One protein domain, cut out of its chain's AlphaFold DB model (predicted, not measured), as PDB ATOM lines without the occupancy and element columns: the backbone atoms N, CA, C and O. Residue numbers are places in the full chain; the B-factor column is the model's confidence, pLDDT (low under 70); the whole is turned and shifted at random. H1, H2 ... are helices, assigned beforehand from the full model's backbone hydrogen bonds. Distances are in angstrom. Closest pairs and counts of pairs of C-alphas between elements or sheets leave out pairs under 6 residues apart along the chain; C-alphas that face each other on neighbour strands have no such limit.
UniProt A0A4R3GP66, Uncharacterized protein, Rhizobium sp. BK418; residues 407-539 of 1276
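Overview. This is residues 407 to 539 of the 1276 residues of an uncharacterized protein of Rhizobium sp. BK418 (UniProt A0A4R3GP66). An elongated helical body has the long helix H7 running through its middle, with H5 and H2 lengthwise beside it and running opposite to it. H3 crosses the later part of H7 on the side away from H5, while H6 lies across one end and the small H1 and H4 lie near the other. The printed part has 133 residues with seven named helices, H1 to H7 in chain order, and no named strand; the class is all helix. It is only just compact, close to loose, with a radius of gyration of the C-alphas of 16.6 A and spans of 49 by 26 by 23 A.

Arrangement. H7, residues 513 to 539, touches H5, residues 465 to 488, at a shallow tilt of 25 degrees, opposite ways; their closest C-alphas, of Gly 472 and Asn 528, are 4.9 A apart. H7 touches H2, residues 418 to 435, at a shallow tilt of 13 degrees, opposite ways, closest at the C-alphas of Leu 428 and Lys 522, 5.8 A. H2 and H5 are apart. With residues 526 to 535 alone, H7 touches H3, residues 443 to 455, at a steep tilt of 60 degrees, closest at the C-alphas of Ala 450 and Ile 531, 4.6 A. H6, residues 490 to 500, touches H5 only at the corner, and only just, with 3 pairs of C-alphas within 8 A; the closest are those of Leu 486 and Trp 492, 6.0 A. H1, residues 407 to 415, and H4, residues 459 to 462, are each close to H7 but not clearly touching, with 2 pairs within 8 A. Every O i to N i+4 pair is within hydrogen-bond range in H1, H2, H3, H5, H6 and H7; H4 is too short for one.

Along the chain. H7 is 38.2 A long, H5 34.9 A and H2 25.6 A. H1 begins at C-alpha 407 (47.680, -15.563, -3.192), and H7 ends at C-alpha 539 (50.282, -25.778, -15.795).

Size, cuts and confidence. The farthest C-alphas, of Ala 460 and Ala 501, are 51.2 A apart. The printed part has no cut. The link from H6 to H7 is long, and its residues 504 to 511 have pLDDT under 70.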
ATOM      1  N   ALA A 407      49.082 -15.923  -3.434       87.81
ATOM      2  CA  ALA A 407      47.680 -15.563  -3.192       87.81
ATOM      3  C   ALA A 407      47.002 -14.822  -4.359       87.81
ATOM      4  O   ALA A 407      45.854 -15.134  -4.679       87.81
ATOM      5  N   GLU A 408      47.695 -13.877  -5.002       89.50
ATOM      6  CA  GLU A 408      47.164 -13.088  -6.124       89.50
ATOM      7  C   GLU A 408      46.924 -13.966  -7.362       89.50
ATOM      8  O   GLU A 408      45.810 -14.039  -7.885       89.50
ATOM      9  N   GLU A 409      47.938 -14.729  -7.778       88.00
ATOM     10  CA  GLU A 409      47.853 -15.656  -8.910       88.00
ATOM     11  C   GLU A 409      46.754 -16.710  -8.696       88.00
ATOM     12  O   GLU A 409      45.919 -16.955  -9.574       88.00
ATOM     13  N   ARG A 410      46.688 -17.291  -7.490       91.00
ATOM     14  CA  ARG A 410      45.649 -18.260  -7.112       91.00
ATOM     15  C   ARG A 410      44.252 -17.639  -7.099       91.00
ATOM     16  O   ARG A 410      43.294 -18.336  -7.443       91.00
ATOM     17  N   ALA A 411      44.113 -16.358  -6.754       93.69
ATOM     18  CA  ALA A 411      42.843 -15.641  -6.819       93.69
ATOM     19  C   ALA A 411      42.399 -15.389  -8.268       93.69
ATOM     20  O   ALA A 411      41.266 -15.722  -8.623       93.69
ATOM     21  N   ILE A 412      43.302 -14.929  -9.143       92.56
ATOM     22  CA  ILE A 412      43.037 -14.785 -10.586       92.56
ATOM     23  C   ILE A 412      42.649 -16.144 -11.196       92.56
ATOM     24  O   ILE A 412      41.686 -16.234 -11.965       92.56
ATOM     25  N   ALA A 413      43.328 -17.226 -10.809       92.25
ATOM     26  CA  ALA A 413      42.989 -18.588 -11.220       92.25
ATOM     27  C   ALA A 413      41.644 -19.096 -10.662       92.25
ATOM     28  O   ALA A 413      40.994 -19.943 -11.279       92.25
ATOM     29  N   ALA A 414      41.196 -18.593  -9.508       93.44
ATOM     30  CA  ALA A 414      39.898 -18.929  -8.930       93.44
ATOM     31  C   ALA A 414      38.734 -18.188  -9.614       93.44
ATOM     32  O   ALA A 414      37.670 -18.785  -9.812       93.44
ATOM     33  N   VAL A 415      38.946 -16.934 -10.034       93.69
ATOM     34  CA  VAL A 415      37.995 -16.146 -10.845       93.69
ATOM     35  C   VAL A 415      37.762 -16.793 -12.218       93.69
ATOM     36  O   VAL A 415      36.635 -16.795 -12.721       93.69
ATOM     37  N   HIS A 416      38.784 -17.428 -12.799       93.56
ATOM     38  CA  HIS A 416      38.671 -18.166 -14.060       93.56
ATOM     39  C   HIS A 416      38.068 -19.569 -13.877       93.56
ATOM     40  O   HIS A 416      38.732 -20.597 -14.010       93.56
ATOM     41  N   ASN A 417      36.777 -19.604 -13.542       92.69
ATOM     42  CA  ASN A 417      36.001 -20.824 -13.327       92.69
ATOM     43  C   ASN A 417      34.899 -21.035 -14.390       92.69
ATOM     44  O   ASN A 417      34.554 -20.123 -15.147       92.69
ATOM     45  N   ASP A 418      34.336 -22.249 -14.440       93.00
ATOM     46  CA  ASP A 418      33.289 -22.621 -15.407       93.00
ATOM     47  C   ASP A 418      32.004 -21.769 -15.233       93.00
ATOM     48  O   ASP A 418      31.355 -21.431 -16.221       93.00
ATOM     49  N   ARG A 419      31.662 -21.330 -14.009       93.25
ATOM     50  CA  ARG A 419      30.484 -20.469 -13.754       93.25
ATOM     51  C   ARG A 419      30.640 -19.065 -14.343       93.25
ATOM     52  O   ARG A 419      29.665 -18.506 -14.840       93.25
ATOM     53  N   ARG A 420      31.854 -18.500 -14.350       93.62
ATOM     54  CA  ARG A 420      32.143 -17.236 -15.057       93.62
ATOM     55  C   ARG A 420      31.989 -17.411 -16.573       93.62
ATOM     56  O   ARG A 420      31.450 -16.518 -17.216       93.62
ATOM     57  N   ALA A 421      32.358 -18.569 -17.132       94.56
ATOM     58  CA  ALA A 421      32.112 -18.873 -18.546       94.56
ATOM     59  C   ALA A 421      30.607 -19.005 -18.865       94.56
ATOM     60  O   ALA A 421      30.153 -18.465 -19.872       94.56
ATOM     61  N   GLU A 422      29.820 -19.661 -18.004       95.12
ATOM     62  CA  GLU A 422      28.351 -19.724 -18.128       95.12
ATOM     63  C   GLU A 422      27.706 -18.328 -18.093       95.12
ATOM     64  O   GLU A 422      26.829 -18.037 -18.905       95.12
ATOM     65  N   TRP A 423      28.151 -17.455 -17.182       94.75
ATOM     66  CA  TRP A 423      27.671 -16.074 -17.088       94.75
ATOM     67  C   TRP A 423      28.011 -15.253 -18.342       94.75
ATOM     68  O   TRP A 423      27.109 -14.652 -18.927       94.75
ATOM     69  N   LEU A 424      29.267 -15.283 -18.806       94.56
ATOM     70  CA  LEU A 424      29.697 -14.584 -20.024       94.56
ATOM     71  C   LEU A 424      28.960 -15.089 -21.279       94.56
ATOM     72  O   LEU A 424      28.606 -14.294 -22.146       94.56
ATOM     73  N   ALA A 425      28.685 -16.396 -21.371       95.12
ATOM     74  CA  ALA A 425      27.892 -16.974 -22.458       95.12
ATOM     75  C   ALA A 425      26.416 -16.537 -22.406       95.12
ATOM     76  O   ALA A 425      25.829 -16.228 -23.443       95.12
ATOM     77  N   ALA A 426      25.817 -16.471 -21.213       94.06
ATOM     78  CA  ALA A 426      24.445 -15.993 -21.036       94.06
ATOM     79  C   ALA A 426      24.309 -14.492 -21.352       94.06
ATOM     80  O   ALA A 426      23.333 -14.083 -21.977       94.06
ATOM     81  N   GLU A 427      25.301 -13.680 -20.979       93.69
ATOM     82  CA  GLU A 427      25.358 -12.262 -21.341       93.69
ATOM     83  C   GLU A 427      25.520 -12.071 -22.859       93.69
ATOM     84  O   GLU A 427      24.781 -11.293 -23.459       93.69
ATOM     85  N   LEU A 428      26.410 -12.829 -23.510       94.38
ATOM     86  CA  LEU A 428      26.557 -12.822 -24.970       94.38
ATOM     87  C   LEU A 428      25.251 -13.209 -25.683       94.38
ATOM     88  O   LEU A 428      24.867 -12.558 -26.654       94.38
ATOM     89  N   ALA A 429      24.548 -14.236 -25.196       92.38
ATOM     90  CA  ALA A 429      23.260 -14.647 -25.747       92.38
ATOM     91  C   ALA A 429      22.201 -13.538 -25.618       92.38
ATOM     92  O   ALA A 429      21.514 -13.238 -26.594       92.38
ATOM     93  N   ALA A 430      22.120 -12.880 -24.458       90.38
ATOM     94  CA  ALA A 430      21.224 -11.748 -24.229       90.38
ATOM     95  C   ALA A 430      21.527 -10.555 -25.160       90.38
ATOM     96  O   ALA A 430      20.607  -9.973 -25.738       90.38
ATOM     97  N   LEU A 431      22.810 -10.231 -25.374       89.62
ATOM     98  CA  LEU A 431      23.232  -9.195 -26.326       89.62
ATOM     99  C   LEU A 431      22.749  -9.495 -27.751       89.62
ATOM    100  O   LEU A 431      22.208  -8.611 -28.413       89.62
ATOM    101  N   ILE A 432      22.907 -10.738 -28.211       89.62
ATOM    102  CA  ILE A 432      22.484 -11.177 -29.550       89.62
ATOM    103  C   ILE A 432      20.954 -11.179 -29.676       89.62
ATOM    104  O   ILE A 432      20.426 -10.755 -30.703       89.62
ATOM    105  N   GLU A 433      20.229 -11.589 -28.632       86.81
ATOM    106  CA  GLU A 433      18.760 -11.613 -28.615       86.81
ATOM    107  C   GLU A 433      18.146 -10.215 -28.821       86.81
ATOM    108  O   GLU A 433      17.127 -10.062 -29.507       86.81
ATOM    109  N   VAL A 434      18.788  -9.189 -28.252       85.25
ATOM    110  CA  VAL A 434      18.403  -7.777 -28.388       85.25
ATOM    111  C   VAL A 434      18.911  -7.200 -29.711       85.25
ATOM    112  O   VAL A 434      18.162  -6.513 -30.410       85.25
ATOM    113  N   ALA A 435      20.146  -7.523 -30.111       84.00
ATOM    114  CA  ALA A 435      20.756  -7.106 -31.377       84.00
ATOM    115  C   ALA A 435      20.169  -7.791 -32.628       84.00
ATOM    116  O   ALA A 435      20.444  -7.354 -33.751       84.00
ATOM    117  N   GLY A 436      19.353  -8.837 -32.462       77.31
ATOM    118  CA  GLY A 436      18.664  -9.567 -33.536       77.31
ATOM    119  C   GLY A 436      19.590 -10.190 -34.590       77.31
ATOM    120  O   GLY A 436      19.127 -10.569 -35.661       77.31
ATOM    121  N   SER A 437      20.898 -10.219 -34.333       78.62
ATOM    122  CA  SER A 437      21.948 -10.625 -35.268       78.62
ATOM    123  C   SER A 437      23.269 -10.825 -34.518       78.62
ATOM    124  O   SER A 437      23.515 -10.162 -33.509       78.62
ATOM    125  N   GLY A 438      24.118 -11.728 -35.015       78.69
ATOM    126  CA  GLY A 438      25.417 -12.064 -34.424       78.69
ATOM    127  C   GLY A 438      25.552 -13.543 -34.050       78.69
ATOM    128  O   GLY A 438      24.562 -14.239 -33.837       78.69
ATOM    129  N   ASP A 439      26.797 -14.014 -33.970       81.12
ATOM    130  CA  ASP A 439      27.121 -15.410 -33.662       81.12
ATOM    131  C   ASP A 439      27.138 -15.664 -32.148       81.12
ATOM    132  O   ASP A 439      27.935 -15.064 -31.417       81.12
ATOM    133  N   GLY A 440      26.317 -16.610 -31.691       85.12
ATOM    134  CA  GLY A 440      26.361 -17.116 -30.318       85.12
ATOM    135  C   GLY A 440      27.623 -17.930 -30.017       85.12
ATOM    136  O   GLY A 440      28.331 -18.384 -30.916       85.12
ATOM    137  N   LEU A 441      27.895 -18.128 -28.725       91.00
ATOM    138  CA  LEU A 441      28.910 -19.064 -28.246       91.00
ATOM    139  C   LEU A 441      28.553 -19.546 -26.834       91.00
ATOM    140  O   LEU A 441      28.416 -18.740 -25.915       91.00
ATOM    141  N   THR A 442      28.421 -20.857 -26.651       90.50
ATOM    142  CA  THR A 442      28.209 -21.478 -25.336       90.50
ATOM    143  C   THR A 442      29.527 -21.670 -24.580       90.50
ATOM    144  O   THR A 442      30.603 -21.773 -25.171       90.50
ATOM    145  N   ALA A 443      29.455 -21.798 -23.251       87.69
ATOM    146  CA  ALA A 443      30.624 -22.104 -22.422       87.69
ATOM    147  C   ALA A 443      31.299 -23.441 -22.811       87.69
ATOM    148  O   ALA A 443      32.524 -23.550 -22.781       87.69
ATOM    149  N   SER A 444      30.515 -24.441 -23.230       81.69
ATOM    150  CA  SER A 444      31.009 -25.727 -23.739       81.69
ATOM    151  C   SER A 444      31.774 -25.596 -25.057       81.69
ATOM    152  O   SER A 444      32.847 -26.180 -25.193       81.69
ATOM    153  N   GLU A 445      31.271 -24.806 -26.006       82.56
ATOM    154  CA  GLU A 445      31.956 -24.556 -27.282       82.56
ATOM    155  C   GLU A 445      33.225 -23.724 -27.078       82.56
ATOM    156  O   GLU A 445      34.251 -24.017 -27.682       82.56
ATOM    157  N   ALA A 446      33.201 -22.741 -26.171       86.81
ATOM    158  CA  ALA A 446      34.388 -21.972 -25.801       86.81
ATOM    159  C   ALA A 446      35.485 -22.863 -25.186       86.81
ATOM    160  O   ALA A 446      36.662 -22.715 -25.514       86.81
ATOM    161  N   LYS A 447      35.104 -23.834 -24.343       86.56
ATOM    162  CA  LYS A 447      36.020 -24.829 -23.761       86.56
ATOM    163  C   LYS A 447      36.567 -25.802 -24.811       86.56
ATOM    164  O   LYS A 447      37.761 -26.088 -24.811       86.56
ATOM    165  N   ALA A 448      35.727 -26.259 -25.743       78.12
ATOM    166  CA  ALA A 448      36.160 -27.077 -26.877       78.12
ATOM    167  C   ALA A 448      37.131 -26.315 -27.800       78.12
ATOM    168  O   ALA A 448      38.154 -26.865 -28.211       78.12
ATOM    169  N   TYR A 449      36.870 -25.029 -28.057       85.50
ATOM    170  CA  TYR A 449      37.785 -24.152 -28.785       85.50
ATOM    171  C   TYR A 449      39.118 -23.982 -28.048       85.50
ATOM    172  O   TYR A 449      40.163 -24.125 -28.669       85.50
ATOM    173  N   ALA A 450      39.112 -23.729 -26.735       88.75
ATOM    174  CA  ALA A 450      40.334 -23.597 -25.939       88.75
ATOM    175  C   ALA A 450      41.207 -24.866 -25.983       88.75
ATOM    176  O   ALA A 450      42.419 -24.779 -26.191       88.75
ATOM    177  N   LEU A 451      40.586 -26.047 -25.872       85.56
ATOM    178  CA  LEU A 451      41.252 -27.343 -26.040       85.56
ATOM    179  C   LEU A 451      41.856 -27.512 -27.442       85.56
ATOM    180  O   LEU A 451      42.992 -27.963 -27.564       85.56
ATOM    181  N   SER A 452      41.122 -27.136 -28.493       80.56
ATOM    182  CA  SER A 452      41.600 -27.189 -29.881       80.56
ATOM    183  C   SER A 452      42.747 -26.204 -30.144       80.56
ATOM    184  O   SER A 452      43.767 -26.589 -30.711       80.56
ATOM    185  N   ALA A 453      42.612 -24.957 -29.688       85.69
ATOM    186  CA  ALA A 453      43.585 -23.891 -29.896       85.69
ATOM    187  C   ALA A 453      44.922 -24.187 -29.198       85.69
ATOM    188  O   ALA A 453      45.977 -23.951 -29.777       85.69
ATOM    189  N   THR A 454      44.886 -24.742 -27.981       89.06
ATOM    190  CA  THR A 454      46.091 -25.091 -27.205       89.06
ATOM    191  C   THR A 454      46.732 -26.420 -27.614       89.06
ATOM    192  O   THR A 454      47.933 -26.579 -27.418       89.06
ATOM    193  N   ALA A 455      45.998 -27.366 -28.215       80.81
ATOM    194  CA  ALA A 455      46.536 -28.683 -28.591       80.81
ATOM    195  C   ALA A 455      47.758 -28.608 -29.529       80.81
ATOM    196  O   ALA A 455      48.711 -29.376 -29.367       80.81
ATOM    197  N   GLY A 456      47.727 -27.670 -30.483       82.31
ATOM    198  CA  GLY A 456      48.805 -27.427 -31.444       82.31
ATOM    199  C   GLY A 456      49.900 -26.466 -30.966       82.31
ATOM    200  O   GLY A 456      50.909 -26.337 -31.652       82.31
ATOM    201  N   MET A 457      49.725 -25.801 -29.820       91.00
ATOM    202  CA  MET A 457      50.745 -24.917 -29.242       91.00
ATOM    203  C   MET A 457      51.865 -25.733 -28.594       91.00
ATOM    204  O   MET A 457      51.625 -26.831 -28.083       91.00
ATOM    205  N   GLU A 458      53.079 -25.182 -28.576       93.50
ATOM    206  CA  GLU A 458      54.156 -25.694 -27.725       93.50
ATOM    207  C   GLU A 458      53.761 -25.595 -26.245       93.50
ATOM    208  O   GLU A 458      53.014 -24.698 -25.852       93.50
ATOM    209  N   VAL A 459      54.252 -26.511 -25.407       92.81
ATOM    210  CA  VAL A 459      53.923 -26.535 -23.971       92.81
ATOM    211  C   VAL A 459      54.294 -25.217 -23.284       92.81
ATOM    212  O   VAL A 459      53.503 -24.733 -22.479       92.81
ATOM    213  N   ALA A 460      55.429 -24.597 -23.630       93.31
ATOM    214  CA  ALA A 460      55.801 -23.273 -23.122       93.31
ATOM    215  C   ALA A 460      54.740 -22.203 -23.443       93.31
ATOM    216  O   ALA A 460      54.271 -21.504 -22.548       93.31
ATOM    217  N   ASP A 461      54.317 -22.132 -24.705       93.31
ATOM    218  CA  ASP A 461      53.330 -21.175 -25.215       93.31
ATOM    219  C   ASP A 461      51.920 -21.415 -24.652       93.31
ATOM    220  O   ASP A 461      51.158 -20.476 -24.420       93.31
ATOM    221  N   ALA A 462      51.564 -22.680 -24.418       92.12
ATOM    222  CA  ALA A 462      50.296 -23.068 -23.813       92.12
ATOM    223  C   ALA A 462      50.260 -22.792 -22.296       92.12
ATOM    224  O   ALA A 462      49.182 -22.594 -21.732       92.12
ATOM    225  N   MET A 463      51.426 -22.743 -21.639       92.25
ATOM    226  CA  MET A 463      51.602 -22.326 -20.242       92.25
ATOM    227  C   MET A 463      51.740 -20.804 -20.062       92.25
ATOM    228  O   MET A 463      51.763 -20.349 -18.920       92.25
ATOM    229  N   ASP A 464      51.809 -20.001 -21.134       89.31
ATOM    230  CA  ASP A 464      51.861 -18.531 -21.052       89.31
ATOM    231  C   ASP A 464      50.485 -17.934 -20.691       89.31
ATOM    232  O   ASP A 464      49.803 -17.263 -21.476       89.31
ATOM    233  N   GLY A 465      50.067 -18.192 -19.452       86.56
ATOM    234  CA  GLY A 465      48.849 -17.643 -18.872       86.56
ATOM    235  C   GLY A 465      48.848 -16.113 -18.872       86.56
ATOM    236  O   GLY A 465      47.798 -15.509 -19.080       86.56
ATOM    237  N   ALA A 466      50.007 -15.464 -18.724       89.06
ATOM    238  CA  ALA A 466      50.111 -14.006 -18.725       89.06
ATOM    239  C   ALA A 466      49.643 -13.398 -20.060       89.06
ATOM    240  O   ALA A 466      48.860 -12.440 -20.062       89.06
ATOM    241  N   ARG A 467      50.033 -13.988 -21.200       90.31
ATOM    242  CA  ARG A 467      49.574 -13.575 -22.539       90.31
ATOM    243  C   ARG A 467      48.064 -13.722 -22.708       90.31
ATOM    244  O   ARG A 467      47.410 -12.791 -23.190       90.31
ATOM    245  N   PHE A 468      47.490 -14.853 -22.294       90.62
ATOM    246  CA  PHE A 468      46.046 -15.098 -22.418       90.62
ATOM    247  C   PHE A 468      45.218 -14.222 -21.466       90.62
ATOM    248  O   PHE A 468      44.196 -13.666 -21.875       90.62
ATOM    249  N   LEU A 469      45.698 -14.009 -20.240       90.94
ATOM    250  CA  LEU A 469      45.107 -13.093 -19.266       90.94
ATOM    251  C   LEU A 469      45.098 -11.653 -19.791       90.94
ATOM    252  O   LEU A 469      44.061 -10.992 -19.759       90.94
ATOM    253  N   ALA A 470      46.220 -11.171 -20.335       91.88
ATOM    254  CA  ALA A 470      46.313  -9.834 -20.919       91.88
ATOM    255  C   ALA A 470      45.377  -9.653 -22.130       91.88
ATOM    256  O   ALA A 470      44.770  -8.589 -22.286       91.88
ATOM    257  N   ALA A 471      45.214 -10.684 -22.967       90.88
ATOM    258  CA  ALA A 471      44.229 -10.683 -24.049       90.88
ATOM    259  C   ALA A 471      42.789 -10.605 -23.506       90.88
ATOM    260  O   ALA A 471      42.009  -9.769 -23.967       90.88
ATOM    261  N   GLY A 472      42.467 -11.403 -22.480       90.75
ATOM    262  CA  GLY A 472      41.187 -11.376 -21.768       90.75
ATOM    263  C   GLY A 472      40.849  -9.991 -21.217       90.75
ATOM    264  O   GLY A 472      39.819  -9.427 -21.596       90.75
ATOM    265  N   ARG A 473      41.761  -9.406 -20.425       91.31
ATOM    266  CA  ARG A 473      41.647  -8.052 -19.847       91.31
ATOM    267  C   ARG A 473      41.338  -7.000 -20.919       91.31
ATOM    268  O   ARG A 473      40.377  -6.244 -20.786       91.31
ATOM    269  N   ARG A 474      42.088  -6.988 -22.031       91.81
ATOM    270  CA  ARG A 474      41.859  -6.054 -23.156       91.81
ATOM    271  C   ARG A 474      40.458  -6.196 -23.755       91.81
ATOM    272  O   ARG A 474      39.784  -5.191 -23.964       91.81
ATOM    273  N   THR A 475      40.003  -7.427 -23.998       92.81
ATOM    274  CA  THR A 475      38.665  -7.679 -24.564       92.81
ATOM    275  C   THR A 475      37.526  -7.356 -23.598       92.81
ATOM    276  O   THR A 475      36.480  -6.885 -24.038       92.81
ATOM    277  N   ALA A 476      37.736  -7.537 -22.292       91.38
ATOM    278  CA  ALA A 476      36.784  -7.153 -21.256       91.38
ATOM    279  C   ALA A 476      36.617  -5.624 -21.174       91.38
ATOM    280  O   ALA A 476      35.494  -5.124 -21.158       91.38
ATOM    281  N   ILE A 477      37.728  -4.878 -21.200       91.31
ATOM    282  CA  ILE A 477      37.722  -3.407 -21.192       91.31
ATOM    283  C   ILE A 477      37.074  -2.846 -22.469       91.31
ATOM    284  O   ILE A 477      36.267  -1.921 -22.383       91.31
ATOM    285  N   GLU A 478      37.369  -3.410 -23.651       92.38
ATOM    286  CA  GLU A 478      36.704  -2.989 -24.895       92.38
ATOM    287  C   GLU A 478      35.188  -3.233 -24.839       92.38
ATOM    288  O   GLU A 478      34.421  -2.352 -25.231       92.38
ATOM    289  N   ALA A 479      34.756  -4.392 -24.334       92.50
ATOM    290  CA  ALA A 479      33.342  -4.724 -24.226       92.50
ATOM    291  C   ALA A 479      32.589  -3.802 -23.257       92.50
ATOM    292  O   ALA A 479      31.517  -3.317 -23.607       92.50
ATOM    293  N   ASN A 480      33.146  -3.517 -22.075       91.19
ATOM    294  CA  ASN A 480      32.505  -2.612 -21.117       91.19
ATOM    295  C   ASN A 480      32.391  -1.188 -21.685       91.19
ATOM    296  O   ASN A 480      31.295  -0.641 -21.700       91.19
ATOM    297  N   ARG A 481      33.464  -0.642 -22.283       91.75
ATOM    298  CA  ARG A 481      33.432   0.684 -22.931       91.75
ATOM    299  C   ARG A 481      32.356   0.776 -24.024       91.75
ATOM    300  O   ARG A 481      31.637   1.766 -24.097       91.75
ATOM    301  N   LEU A 482      32.240  -0.249 -24.875       91.81
ATOM    302  CA  LEU A 482      31.196  -0.305 -25.908       91.81
ATOM    303  C   LEU A 482      29.785  -0.450 -25.308       91.81
ATOM    304  O   LEU A 482      28.830   0.077 -25.872       91.81
ATOM    305  N   GLY A 483      29.659  -1.137 -24.170       90.44
ATOM    306  CA  GLY A 483      28.433  -1.212 -23.374       90.44
ATOM    307  C   GLY A 483      27.984   0.148 -22.860       90.44
ATOM    308  O   GLY A 483      26.855   0.551 -23.123       90.44
ATOM    309  N   ASP A 484      28.882   0.884 -22.206       90.06
ATOM    310  CA  ASP A 484      28.617   2.226 -21.676       90.06
ATOM    311  C   ASP A 484      28.216   3.214 -22.786       90.06
ATOM    312  O   ASP A 484      27.270   3.990 -22.627       90.06
ATOM    313  N   GLU A 485      28.894   3.151 -23.938       90.00
ATOM    314  CA  GLU A 485      28.578   3.952 -25.128       90.00
ATOM    315  C   GLU A 485      27.181   3.626 -25.688       90.00
ATOM    316  O   GLU A 485      26.411   4.538 -25.999       90.00
ATOM    317  N   LEU A 486      26.812   2.342 -25.774       89.44
ATOM    318  CA  LEU A 486      25.484   1.914 -26.233       89.44
ATOM    319  C   LEU A 486      24.381   2.172 -25.194       89.44
ATOM    320  O   LEU A 486      23.259   2.489 -25.568       89.44
ATOM    321  N   ALA A 487      24.675   2.110 -23.895       87.38
ATOM    322  CA  ALA A 487      23.707   2.399 -22.836       87.38
ATOM    323  C   ALA A 487      23.203   3.852 -22.886       87.38
ATOM    324  O   ALA A 487      22.047   4.133 -22.559       87.38
ATOM    325  N   GLN A 488      24.069   4.778 -23.308       87.44
ATOM    326  CA  GLN A 488      23.747   6.196 -23.474       87.44
ATOM    327  C   GLN A 488      23.024   6.472 -24.804       87.44
ATOM    328  O   GLN A 488      22.175   7.367 -24.872       87.44
ATOM    329  N   ASP A 489      23.296   5.675 -25.839       87.25
ATOM    330  CA  ASP A 489      22.735   5.818 -27.182       87.25
ATOM    331  C   ASP A 489      21.196   5.695 -27.219       87.25
ATOM    332  O   ASP A 489      20.582   4.821 -26.600       87.25
ATOM    333  N   GLU A 490      20.540   6.605 -27.942       84.50
ATOM    334  CA  GLU A 490      19.076   6.661 -28.008       84.50
ATOM    335  C   GLU A 490      18.474   5.554 -28.883       84.50
ATOM    336  O   GLU A 490      17.428   5.000 -28.535       84.50
ATOM    337  N   ALA A 491      19.146   5.169 -29.972       82.94
ATOM    338  CA  ALA A 491      18.681   4.100 -30.849       82.94
ATOM    339  C   ALA A 491      18.785   2.737 -30.151       82.94
ATOM    340  O   ALA A 491      17.853   1.930 -30.242       82.94
ATOM    341  N   TRP A 492      19.861   2.505 -29.386       85.12
ATOM    342  CA  TRP A 492      19.963   1.325 -28.523       85.12
ATOM    343  C   TRP A 492      18.880   1.322 -27.437       85.12
ATOM    344  O   TRP A 492      18.149   0.340 -27.327       85.12
ATOM    345  N   ARG A 493      18.681   2.420 -26.691       84.69
ATOM    346  CA  ARG A 493      17.628   2.494 -25.654       84.69
ATOM    347  C   ARG A 493      16.216   2.267 -26.208       84.69
ATOM    348  O   ARG A 493      15.423   1.563 -25.579       84.69
ATOM    349  N   ALA A 494      15.895   2.799 -27.389       83.75
ATOM    350  CA  ALA A 494      14.612   2.564 -28.058       83.75
ATOM    351  C   ALA A 494      14.447   1.103 -28.524       83.75
ATOM    352  O   ALA A 494      13.360   0.525 -28.431       83.75
ATOM    353  N   ARG A 495      15.527   0.478 -29.006       82.38
ATOM    354  CA  ARG A 495      15.571  -0.946 -29.369       82.38
ATOM    355  C   ARG A 495      15.374  -1.851 -28.150       82.38
ATOM    356  O   ARG A 495      14.480  -2.692 -28.159       82.38
ATOM    357  N   ALA A 496      16.166  -1.626 -27.108       84.62
ATOM    358  CA  ALA A 496      16.119  -2.327 -25.833       84.62
ATOM    359  C   ALA A 496      14.719  -2.254 -25.196       84.62
ATOM    360  O   ALA A 496      14.160  -3.277 -24.811       84.62
ATOM    361  N   SER A 497      14.105  -1.065 -25.181       84.62
ATOM    362  CA  SER A 497      12.763  -0.864 -24.617       84.62
ATOM    363  C   SER A 497      11.672  -1.639 -25.371       84.62
ATOM    364  O   SER A 497      10.826  -2.261 -24.734       84.62
ATOM    365  N   ARG A 498      11.703  -1.663 -26.716       81.69
ATOM    366  CA  ARG A 498      10.752  -2.455 -27.527       81.69
ATOM    367  C   ARG A 498      10.933  -3.960 -27.323       81.69
ATOM    368  O   ARG A 498       9.955  -4.672 -27.121       81.69
ATOM    369  N   LYS A 499      12.182  -4.436 -27.283       82.81
ATOM    370  CA  LYS A 499      12.483  -5.850 -27.013       82.81
ATOM    371  C   LYS A 499      11.992  -6.280 -25.625       82.81
ATOM    372  O   LYS A 499      11.339  -7.313 -25.508       82.81
ATOM    373  N   ALA A 500      12.222  -5.461 -24.596       80.50
ATOM    374  CA  ALA A 500      11.731  -5.709 -23.240       80.50
ATOM    375  C   ALA A 500      10.190  -5.680 -23.132       80.50
ATOM    376  O   ALA A 500       9.631  -6.358 -22.270       80.50
ATOM    377  N   ALA A 501       9.505  -4.940 -24.013       81.44
ATOM    378  CA  ALA A 501       8.045  -4.929 -24.133       81.44
ATOM    379  C   ALA A 501       7.466  -6.150 -24.882       81.44
ATOM    380  O   ALA A 501       6.251  -6.340 -24.877       81.44
ATOM    381  N   GLY A 502       8.312  -6.993 -25.486       74.31
ATOM    382  CA  GLY A 502       7.898  -8.212 -26.185       74.31
ATOM    383  C   GLY A 502       7.607  -8.050 -27.680       74.31
ATOM    384  O   GLY A 502       7.081  -8.988 -28.276       74.31
ATOM    385  N   ASP A 503       7.962  -6.917 -28.303       73.31
ATOM    386  CA  ASP A 503       7.870  -6.770 -29.763       73.31
ATOM    387  C   ASP A 503       8.812  -7.772 -30.455       73.31
ATOM    388  O   ASP A 503      10.041  -7.671 -30.364       73.31
ATOM    389  N   ALA A 504       8.226  -8.740 -31.164       54.53
ATOM    390  CA  ALA A 504       8.968  -9.741 -31.930       54.53
ATOM    391  C   ALA A 504       9.654  -9.128 -33.166       54.53
ATOM    392  O   ALA A 504      10.798  -9.469 -33.469       54.53
ATOM    393  N   ASP A 505       8.988  -8.173 -33.824       53.56
ATOM    394  CA  ASP A 505       9.447  -7.504 -35.045       53.56
ATOM    395  C   ASP A 505      10.151  -6.170 -34.746       53.56
ATOM    396  O   ASP A 505       9.783  -5.099 -35.241       53.56
ATOM    397  N   ALA A 506      11.220  -6.224 -33.948       53.34
ATOM    398  CA  ALA A 506      12.170  -5.119 -33.846       53.34
ATOM    399  C   ALA A 506      12.929  -4.971 -35.180       53.34
ATOM    400  O   ALA A 506      14.036  -5.491 -35.340       53.34
ATOM    401  N   ALA A 507      12.305  -4.282 -36.143       47.56
ATOM    402  CA  ALA A 507      12.823  -4.085 -37.493       47.56
ATOM    403  C   ALA A 507      14.298  -3.633 -37.470       47.56
ATOM    404  O   ALA A 507      14.651  -2.769 -36.658       47.56
ATOM    405  N   PRO A 508      15.160  -4.168 -38.359       51.94
ATOM    406  CA  PRO A 508      16.571  -3.812 -38.396       51.94
ATOM    407  C   PRO A 508      16.740  -2.356 -38.843       51.94
ATOM    408  O   PRO A 508      16.873  -2.043 -40.025       51.94
ATOM    409  N   HIS A 509      16.754  -1.443 -37.872       50.62
ATOM    410  CA  HIS A 509      17.403  -0.149 -38.036       50.62
ATOM    411  C   HIS A 509      18.889  -0.398 -38.349       50.62
ATOM    412  O   HIS A 509      19.441  -1.418 -37.928       50.62
ATOM    413  N   GLY A 510      19.482   0.489 -39.154       56.16
ATOM    414  CA  GLY A 510      20.725   0.235 -39.893       56.16
ATOM    415  C   GLY A 510      21.871  -0.360 -39.068       56.16
ATOM    416  O   GLY A 510      21.967  -0.133 -37.866       56.16
ATOM    417  N   HIS A 511      22.736  -1.121 -39.744       60.59
ATOM    418  CA  HIS A 511      23.850  -1.872 -39.160       60.59
ATOM    419  C   HIS A 511      24.779  -0.980 -38.315       60.59
ATOM    420  O   HIS A 511      25.696  -0.350 -38.839       60.59
ATOM    421  N   ASP A 512      24.532  -0.929 -37.005       76.31
ATOM    422  CA  ASP A 512      25.389  -0.227 -36.055       76.31
ATOM    423  C   ASP A 512      26.608  -1.093 -35.736       76.31
ATOM    424  O   ASP A 512      26.543  -2.058 -34.964       76.31
ATOM    425  N   GLU A 513      27.735  -0.719 -36.335       83.81
ATOM    426  CA  GLU A 513      29.025  -1.379 -36.167       83.81
ATOM    427  C   GLU A 513      29.416  -1.520 -34.682       83.81
ATOM    428  O   GLU A 513      30.043  -2.511 -34.305       83.81
ATOM    429  N   ARG A 514      28.999  -0.591 -33.802       88.38
ATOM    430  CA  ARG A 514      29.289  -0.651 -32.357       88.38
ATOM    431  C   ARG A 514      28.664  -1.881 -31.703       88.38
ATOM    432  O   ARG A 514      29.307  -2.510 -30.865       88.38
ATOM    433  N   VAL A 515      27.455  -2.270 -32.118       87.31
ATOM    434  CA  VAL A 515      26.755  -3.461 -31.604       87.31
ATOM    435  C   VAL A 515      27.462  -4.735 -32.070       87.31
ATOM    436  O   VAL A 515      27.744  -5.622 -31.264       87.31
ATOM    437  N   THR A 516      27.839  -4.811 -33.350       88.75
ATOM    438  CA  THR A 516      28.616  -5.943 -33.888       88.75
ATOM    439  C   THR A 516      29.996  -6.050 -33.230       88.75
ATOM    440  O   THR A 516      30.445  -7.154 -32.904       88.75
ATOM    441  N   ARG A 517      30.654  -4.917 -32.951       92.00
ATOM    442  CA  ARG A 517      31.908  -4.870 -32.189       92.00
ATOM    443  C   ARG A 517      31.730  -5.310 -30.738       92.00
ATOM    444  O   ARG A 517      32.561  -6.080 -30.268       92.00
ATOM    445  N   LEU A 518      30.653  -4.911 -30.057       92.88
ATOM    446  CA  LEU A 518      30.354  -5.356 -28.690       92.88
ATOM    447  C   LEU A 518      30.149  -6.875 -28.632       92.88
ATOM    448  O   LEU A 518      30.768  -7.534 -27.804       92.88
ATOM    449  N   ILE A 519      29.357  -7.451 -29.541       92.06
ATOM    450  CA  ILE A 519      29.155  -8.911 -29.640       92.06
ATOM    451  C   ILE A 519      30.480  -9.629 -29.940       92.06
ATOM    452  O   ILE A 519      30.772 -10.681 -29.370       92.06
ATOM    453  N   THR A 520      31.330  -9.041 -30.786       93.31
ATOM    454  CA  THR A 520      32.660  -9.589 -31.096       93.31
ATOM    455  C   THR A 520      33.602  -9.531 -29.887       93.31
ATOM    456  O   THR A 520      34.287 -10.516 -29.608       93.31
ATOM    457  N   ALA A 521      33.623  -8.422 -29.140       94.12
ATOM    458  CA  ALA A 521      34.390  -8.271 -27.901       94.12
ATOM    459  C   ALA A 521      33.880  -9.244 -26.818       94.12
ATOM    460  O   ALA A 521      34.673 -10.022 -26.296       94.12
ATOM    461  N   LYS A 522      32.551  -9.296 -26.634       94.00
ATOM    462  CA  LYS A 522      31.698 -10.433 -26.214       94.00
ATOM    463  C   LYS A 522      32.344 -11.811 -26.279       94.00
ATOM    464  O   LYS A 522      32.888 -12.382 -25.330       94.00
ATOM    465  N   ARG A 523      32.255 -12.336 -27.496       94.81
ATOM    466  CA  ARG A 523      32.716 -13.652 -27.913       94.81
ATOM    467  C   ARG A 523      34.208 -13.836 -27.647       94.81
ATOM    468  O   ARG A 523      34.601 -14.884 -27.147       94.81
ATOM    469  N   ARG A 524      35.040 -12.819 -27.907       94.38
ATOM    470  CA  ARG A 524      36.483 -12.870 -27.620       94.38
ATOM    471  C   ARG A 524      36.794 -12.919 -26.120       94.38
ATOM    472  O   ARG A 524      37.694 -13.661 -25.749       94.38
ATOM    473  N   GLN A 525      36.052 -12.215 -25.260       93.94
ATOM    474  CA  GLN A 525      36.226 -12.282 -23.802       93.94
ATOM    475  C   GLN A 525      35.955 -13.706 -23.293       93.94
ATOM    476  O   GLN A 525      36.766 -14.247 -22.543       93.94
ATOM    477  N   LEU A 526      34.867 -14.339 -23.749       94.75
ATOM    478  CA  LEU A 526      34.537 -15.727 -23.404       94.75
ATOM    479  C   LEU A 526      35.601 -16.725 -23.906       94.75
ATOM    480  O   LEU A 526      35.998 -17.620 -23.160       94.75
ATOM    481  N   LEU A 527      36.108 -16.552 -25.133       94.50
ATOM    482  CA  LEU A 527      37.192 -17.385 -25.669       94.50
ATOM    483  C   LEU A 527      38.502 -17.205 -24.885       94.50
ATOM    484  O   LEU A 527      39.104 -18.195 -24.480       94.50
ATOM    485  N   ASN A 528      38.920 -15.967 -24.609       93.81
ATOM    486  CA  ASN A 528      40.139 -15.680 -23.846       93.81
ATOM    487  C   ASN A 528      40.060 -16.225 -22.409       93.81
ATOM    488  O   ASN A 528      41.028 -16.810 -21.925       93.81
ATOM    489  N   HIS A 529      38.895 -16.106 -21.756       94.38
ATOM    490  CA  HIS A 529      38.622 -16.727 -20.454       94.38
ATOM    491  C   HIS A 529      38.804 -18.249 -20.507       94.38
ATOM    492  O   HIS A 529      39.463 -18.820 -19.638       94.38
ATOM    493  N   ALA A 530      38.256 -18.910 -21.533       94.44
ATOM    494  CA  ALA A 530      38.374 -20.358 -21.698       94.44
ATOM    495  C   ALA A 530      39.821 -20.808 -21.983       94.44
ATOM    496  O   ALA A 530      40.260 -21.813 -21.426       94.44
ATOM    497  N   ILE A 531      40.578 -20.060 -22.795       94.12
ATOM    498  CA  ILE A 531      41.989 -20.363 -23.093       94.12
ATOM    499  C   ILE A 531      42.860 -20.202 -21.842       94.12
ATOM    500  O   ILE A 531      43.663 -21.084 -21.551       94.12
ATOM    501  N   TYR A 532      42.680 -19.131 -21.061       94.56
ATOM    502  CA  TYR A 532      43.410 -18.964 -19.801       94.56
ATOM    503  C   TYR A 532      43.045 -20.055 -18.775       94.56
ATOM    504  O   TYR A 532      43.922 -20.590 -18.102       94.56
ATOM    505  N   ALA A 533      41.771 -20.455 -18.698       93.94
ATOM    506  CA  ALA A 533      41.347 -21.560 -17.839       93.94
ATOM    507  C   ALA A 533      41.971 -22.915 -18.244       93.94
ATOM    508  O   ALA A 533      42.387 -23.669 -17.364       93.94
ATOM    509  N   GLU A 534      42.092 -23.217 -19.545       93.50
ATOM    510  CA  GLU A 534      42.826 -24.405 -20.025       93.50
ATOM    511  C   GLU A 534      44.337 -24.271 -19.769       93.50
ATOM    512  O   GLU A 534      44.955 -25.241 -19.341       93.50
ATOM    513  N   SER A 535      44.928 -23.081 -19.932       94.56
ATOM    514  CA  SER A 535      46.344 -22.814 -19.619       94.56
ATOM    515  C   SER A 535      46.684 -23.149 -18.158       94.56
ATOM    516  O   SER A 535      47.654 -23.856 -17.892       94.56
ATOM    517  N   LEU A 536      45.823 -22.769 -17.207       92.00
ATOM    518  CA  LEU A 536      45.964 -23.142 -15.793       92.00
ATOM    519  C   LEU A 536      45.858 -24.658 -15.547       92.00
ATOM    520  O   LEU A 536      46.578 -25.201 -14.706       92.00
ATOM    521  N   ASP A 537      44.979 -25.360 -16.268       91.38
ATOM    522  CA  ASP A 537      44.877 -26.823 -16.181       91.38
ATOM    523  C   ASP A 537      46.083 -27.517 -16.846       91.38
ATOM    524  O   ASP A 537      46.510 -28.581 -16.402       91.38
ATOM    525  N   ILE A 538      46.692 -26.905 -17.868       92.31
ATOM    526  CA  ILE A 538      47.959 -27.346 -18.468       92.31
ATOM    527  C   ILE A 538      49.111 -27.177 -17.474       92.31
ATOM    528  O   ILE A 538      49.819 -28.154 -17.237       92.31
ATOM    529  N   ILE A 539      49.262 -26.011 -16.835       90.06
ATOM    530  CA  ILE A 539      50.282 -25.778 -15.795       90.06
ATOM    531  C   ILE A 539      50.161 -26.845 -14.695       90.06
ATOM    532  O   ILE A 539      51.111 -27.583 -14.439       90.06
TER     533      ILE A 539